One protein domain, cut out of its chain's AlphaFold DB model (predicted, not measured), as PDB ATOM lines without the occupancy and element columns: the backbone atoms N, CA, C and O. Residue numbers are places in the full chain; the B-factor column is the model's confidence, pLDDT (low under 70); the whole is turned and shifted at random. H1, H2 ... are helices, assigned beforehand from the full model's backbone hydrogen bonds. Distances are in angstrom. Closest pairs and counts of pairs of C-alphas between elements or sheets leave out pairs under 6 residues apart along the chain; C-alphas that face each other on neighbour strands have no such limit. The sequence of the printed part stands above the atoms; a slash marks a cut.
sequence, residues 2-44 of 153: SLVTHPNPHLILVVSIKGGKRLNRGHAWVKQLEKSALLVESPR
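What this domain is: This is residues 2 to 44 of the 153 residues of the protein "DNA_pol3_delta domain-containing protein" of Porphyromonas sp. CAG:1061 (UniProt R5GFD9). This part has little regular structure: a wide loop of chain, residues 6 to 27, leaves the short helix H1 and folds back to the helix H2, which packs on H1. After H2, residues 37 to 44 run as a tail toward one end of the long axis. The printed part has 43 residues, with 13 in two named helices, H1 then H2, and no named strand; the class is all helix. It is only just loose, close to compact, with a radius of gyration of the C-alphas of 11.4 A, and elongated, spanning 33 by 20 by 14 A.

Where its parts are: H1 is residues 2 to 5, beginning at C-alpha 2 (193.024, 327.617, 356.161). H2 is residues 28 to 36, 13.3 A long, ending at C-alpha 36 (203.404, 331.820, 350.598).

How they stand to each other: H1 and H2 touch; their closest C-alphas, of Val 4 and Leu 33, are 6.3 A apart. In H2, 3 of 5 O i to N i+4 pairs are within hydrogen-bond range; H1 is too short for such a pair.

The domain as a whole: The C-alphas farthest apart, of His 10 and Arg 44, are 32.9 A apart. The printed part has no cut. The link from H1 to H2 is long, 22 residues. Residues 2 to 3 and 19 to 21 have pLDDT under 70.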
ATOM      1  N   SER A   2     192.100 328.742 355.893       61.84
ATOM      2  CA  SER A   2     193.024 327.617 356.161       61.84
ATOM      3  C   SER A   2     193.979 327.307 355.002       61.84
ATOM      4  O   SER A   2     195.077 326.818 355.234       61.84
ATOM      5  N   LEU A   3     193.591 327.639 353.768       67.69
ATOM      6  CA  LEU A   3     194.367 327.321 352.562       67.69
ATOM      7  C   LEU A   3     195.629 328.179 352.386       67.69
ATOM      8  O   LEU A   3     196.547 327.774 351.685       67.69
ATOM      9  N   VAL A   4     195.679 329.358 353.014       70.75
ATOM     10  CA  VAL A   4     196.820 330.289 352.906       70.75
ATOM     11  C   VAL A   4     197.915 329.955 353.920       70.75
ATOM     12  O   VAL A   4     199.093 330.158 353.653       70.75
ATOM     13  N   THR A   5     197.544 329.443 355.094       72.19
ATOM     14  CA  THR A   5     198.493 329.117 356.167       72.19
ATOM     15  C   THR A   5     199.090 327.719 356.043       72.19
ATOM     16  O   THR A   5     200.213 327.521 356.496       72.19
ATOM     17  N   HIS A   6     198.382 326.774 355.417       78.56
ATOM     18  CA  HIS A   6     198.868 325.413 355.169       78.56
ATOM     19  C   HIS A   6     198.541 324.991 353.726       78.56
ATOM     20  O   HIS A   6     197.515 324.345 353.494       78.56
ATOM     21  N   PRO A   7     199.364 325.385 352.736       76.38
ATOM     22  CA  PRO A   7     199.139 325.001 351.347       76.38
ATOM     23  C   PRO A   7     199.366 323.495 351.159       76.38
ATOM     24  O   PRO A   7     200.331 322.928 351.670       76.38
ATOM     25  N   ASN A   8     198.477 322.837 350.412       82.75
ATOM     26  CA  ASN A   8     198.655 321.439 350.023       82.75
ATOM     27  C   ASN A   8     199.606 321.370 348.811       82.75
ATOM     28  O   ASN A   8     199.285 321.979 347.789       82.75
ATOM     29  N   PRO A   9     200.724 320.621 348.871       80.31
ATOM     30  CA  PRO A   9     201.699 320.549 347.778       80.31
ATOM     31  C   PRO A   9     201.135 319.978 346.467       80.31
ATOM     32  O   PRO A   9     201.712 320.210 345.409       80.31
ATOM     33  N   HIS A  10     200.009 319.261 346.506       87.06
ATOM     34  CA  HIS A  10     199.361 318.699 345.318       87.06
ATOM     35  C   HIS A  10     198.303 319.621 344.684       87.06
ATOM     36  O   HIS A  10     197.699 319.244 343.682       87.06
ATOM     37  N   LEU A  11     198.050 320.810 345.247       84.62
ATOM     38  CA  LEU A  11     196.999 321.723 344.791       84.62
ATOM     39  C   LEU A  11     197.586 323.052 344.301       84.62
ATOM     40  O   LEU A  11     198.173 323.807 345.073       84.62
ATOM     41  N   ILE A  12     197.333 323.382 343.035       84.56
ATOM     42  CA  ILE A  12     197.635 324.705 342.478       84.56
ATOM     43  C   ILE A  12     196.387 325.581 342.624       84.56
ATOM     44  O   ILE A  12     195.373 325.349 341.969       84.56
ATOM     45  N   LEU A  13     196.462 326.591 343.491       83.19
ATOM     46  CA  LEU A  13     195.397 327.573 343.683       83.19
ATOM     47  C   LEU A  13     195.728 328.862 342.925       83.19
ATOM     48  O   LEU A  13     196.691 329.549 343.258       83.19
ATOM     49  N   VAL A  14     194.891 329.224 341.952       86.88
ATOM     50  CA  VAL A  14     194.984 330.502 341.234       86.88
ATOM     51  C   VAL A  14     193.781 331.361 341.600       86.88
ATOM     52  O   VAL A  14     192.641 331.005 341.317       86.88
ATOM     53  N   VAL A  15     194.036 332.504 342.235       83.06
ATOM     54  CA  VAL A  15     193.002 333.489 342.572       83.06
ATOM     55  C   VAL A  15     193.152 334.676 341.632       83.06
ATOM     56  O   VAL A  15     194.146 335.393 341.691       83.06
ATOM     57  N   SER A  16     192.157 334.886 340.771       84.31
ATOM     58  CA  SER A  16     192.115 336.022 339.849       84.31
ATOM     59  C   SER A  16     191.016 336.993 340.265       84.31
ATOM     60  O   SER A  16     189.856 336.612 340.408       84.31
ATOM     61  N   ILE A  17     191.386 338.256 340.477       81.31
ATOM     62  CA  ILE A  17     190.463 339.326 340.860       81.31
ATOM     63  C   ILE A  17     190.405 340.318 339.696       81.31
ATOM     64  O   ILE A  17     191.338 341.091 339.481       81.31
ATOM     65  N   LYS A  18     189.306 340.297 338.934       77.88
ATOM     66  CA  LYS A  18     189.057 341.200 337.798       77.88
ATOM     67  C   LYS A  18     188.160 342.368 338.232       77.88
ATOM     68  O   LYS A  18     187.228 342.175 339.003       77.88
ATOM     69  N   GLY A  19     188.418 343.574 337.717       69.31
ATOM     70  CA  GLY A  19     187.513 344.729 337.865       69.31
ATOM     71  C   GLY A  19     187.616 345.517 339.180       69.31
ATOM     72  O   GLY A  19     186.736 346.319 339.476       69.31
ATOM     73  N   GLY A  20     188.675 345.311 339.969       63.84
ATOM     74  CA  GLY A  20     188.886 345.997 341.248       63.84
ATOM     75  C   GLY A  20     189.873 347.167 341.188       63.84
ATOM     76  O   GLY A  20     190.745 347.236 340.321       63.84
ATOM     77  N   LYS A  21     189.781 348.068 342.178       67.06
ATOM     78  CA  LYS A  21     190.887 348.973 342.535       67.06
ATOM     79  C   LYS A  21     192.128 348.140 342.868       67.06
ATOM     80  O   LYS A  21     192.006 347.002 343.320       67.06
ATOM     81  N   ARG A  22     193.315 348.727 342.677       71.50
ATOM     82  CA  ARG A  22     194.596 348.102 343.035       71.50
ATOM     83  C   ARG A  22     194.512 347.477 344.430       71.50
ATOM     84  O   ARG A  22     194.054 348.131 345.369       71.50
ATOM     85  N   LEU A  23     194.947 346.223 344.539       77.31
ATOM     86  CA  LEU A  23     194.902 345.474 345.786       77.31
ATOM     87  C   LEU A  23     195.658 346.234 346.882       77.31
ATOM     88  O   LEU A  23     196.833 346.573 346.730       77.31
ATOM     89  N   ASN A  24     194.979 346.518 347.992       78.88
ATOM     90  CA  ASN A  24     195.612 347.186 349.117       78.88
ATOM     91  C   ASN A  24     196.450 346.172 349.914       78.88
ATOM     92  O   ASN A  24     195.916 345.349 350.658       78.88
ATOM     93  N   ARG A  25     197.778 346.271 349.792       80.38
ATOM     94  CA  ARG A  25     198.755 345.430 350.513       80.38
ATOM     95  C   ARG A  25     198.691 345.568 352.041       80.38
ATOM     96  O   ARG A  25     199.274 344.776 352.772       80.38
ATOM     97  N   GLY A  26     197.960 346.561 352.548       80.94
ATOM     98  CA  GLY A  26     197.705 346.729 353.975       80.94
ATOM     99  C   GLY A  26     196.832 345.632 354.592       80.94
ATOM    100  O   GLY A  26     196.935 345.401 355.797       80.94
ATOM    101  N   HIS A  27     196.001 344.938 353.804       84.44
ATOM    102  CA  HIS A  27     195.106 343.911 354.336       84.44
ATOM    103  C   HIS A  27     195.878 342.705 354.890       84.44
ATOM    104  O   HIS A  27     196.794 342.183 354.256       84.44
ATOM    105  N   ALA A  28     195.463 342.223 356.067       82.50
ATOM    106  CA  ALA A  28     196.133 341.131 356.778       82.50
ATOM    107  C   ALA A  28     196.269 339.850 355.937       82.50
ATOM    108  O   ALA A  28     197.298 339.182 355.992       82.50
ATOM    109  N   TRP A  29     195.266 339.545 355.112       80.06
ATOM    110  CA  TRP A  29     195.287 338.378 354.237       80.06
ATOM    111  C   TRP A  29     196.261 338.513 353.058       80.06
ATOM    112  O   TRP A  29     196.870 337.524 352.662       80.06
ATOM    113  N   VAL A  30     196.469 339.727 352.533       83.38
ATOM    114  CA  VAL A  30     197.441 339.982 351.454       83.38
ATOM    115  C   VAL A  30     198.857 339.777 351.979       83.38
ATOM    116  O   VAL A  30     199.640 339.065 351.364       83.38
ATOM    117  N   LYS A  31     199.149 340.286 353.183       83.25
ATOM    118  CA  LYS A  31     200.440 340.076 353.861       83.25
ATOM    119  C   LYS A  31     200.735 338.604 354.163       83.25
ATOM    120  O   LYS A  31     201.895 338.225 354.298       83.25
ATOM    121  N   GLN A  32     199.702 337.780 354.342       82.25
ATOM    122  CA  GLN A  32     199.854 336.333 354.521       82.25
ATOM    123  C   GLN A  32     200.098 335.619 353.184       82.25
ATOM    124  O   GLN A  32     200.941 334.725 353.124       82.25
ATOM    125  N   LEU A  33     199.420 336.042 352.114       83.19
ATOM    126  CA  LEU A  33     199.643 335.521 350.763       83.19
ATOM    127  C   LEU A  33     201.032 335.872 350.227       83.19
ATOM    128  O   LEU A  33     201.687 334.998 349.685       83.19
ATOM    129  N   GLU A  34     201.529 337.092 350.439       82.12
ATOM    130  CA  GLU A  34     202.870 337.502 349.981       82.12
ATOM    131  C   GLU A  34     204.003 336.625 350.550       82.12
ATOM    132  O   GLU A  34     205.077 336.554 349.961       82.12
ATOM    133  N   LYS A  35     203.779 335.935 351.679       82.31
ATOM    134  CA  LYS A  35     204.757 335.006 352.272       82.31
ATOM    135  C   LYS A  35     204.767 333.622 351.623       82.31
ATOM    136  O   LYS A  35     205.759 332.913 351.747       82.31
ATOM    137  N   SER A  36     203.653 333.206 351.027       80.25
ATOM    138  CA  SER A  36     203.404 331.820 350.598       80.25
ATOM    139  C   SER A  36     203.070 331.682 349.112       80.25
ATOM    140  O   SER A  36     203.100 330.574 348.584       80.25
ATOM    141  N   ALA A  37     202.764 332.782 348.425       83.00
ATOM    142  CA  ALA A  37     202.280 332.806 347.055       83.00
ATOM    143  C   ALA A  37     202.927 333.935 346.240       83.00
ATOM    144  O   ALA A  37     203.346 334.966 346.769       83.00
ATOM    145  N   LEU A  38     202.952 333.748 344.918       85.19
ATOM    146  CA  LEU A  38     203.363 334.775 343.967       85.19
ATOM    147  C   LEU A  38     202.197 335.734 343.703       85.19
ATOM    148  O   LEU A  38     201.181 335.346 343.126       85.19
ATOM    149  N   LEU A  39     202.354 336.997 344.100       84.88
ATOM    150  CA  LEU A  39     201.398 338.054 343.783       84.88
ATOM    151  C   LEU A  39     201.780 338.728 342.460       84.88
ATOM    152  O   LEU A  39     202.820 339.378 342.366       84.88
ATOM    153  N   VAL A  40     200.909 338.614 341.456       86.25
ATOM    154  CA  VAL A  40     201.062 339.289 340.161       86.25
ATOM    155  C   VAL A  40     200.022 340.402 340.049       86.25
ATOM    156  O   VAL A  40     198.820 340.150 340.081       86.25
ATOM    157  N   GLU A  41     200.484 341.648 339.920       83.44
ATOM    158  CA  GLU A  41     199.628 342.804 339.639       83.44
ATOM    159  C   GLU A  41     199.685 343.125 338.135       83.44
ATOM    160  O   GLU A  41     200.761 343.376 337.598       83.44
ATOM    161  N   SER A  42     198.529 343.169 337.466       83.31
ATOM    162  CA  SER A  42     198.398 343.641 336.079       83.31
ATOM    163  C   SER A  42     197.758 345.039 336.057       83.31
ATOM    164  O   SER A  42     196.529 345.157 335.958       83.31
ATOM    165  N   PRO A  43     198.536 346.126 336.223       82.69
ATOM    166  CA  PRO A  43     197.984 347.472 336.180       82.69
ATOM    167  C   PRO A  43     197.479 347.807 334.774       82.69
ATOM    168  O   PRO A  43     198.056 347.376 333.775       82.69
ATOM    169  N   ARG A  44     196.429 348.634 334.694       82.88
ATOM    170  CA  ARG A  44     195.966 349.173 333.410       82.88
ATOM    171  C   ARG A  44     197.108 349.950 332.754       82.88
ATOM    172  O   ARG A  44     197.715 350.820 333.386       82.88
TER     173      ARG A  44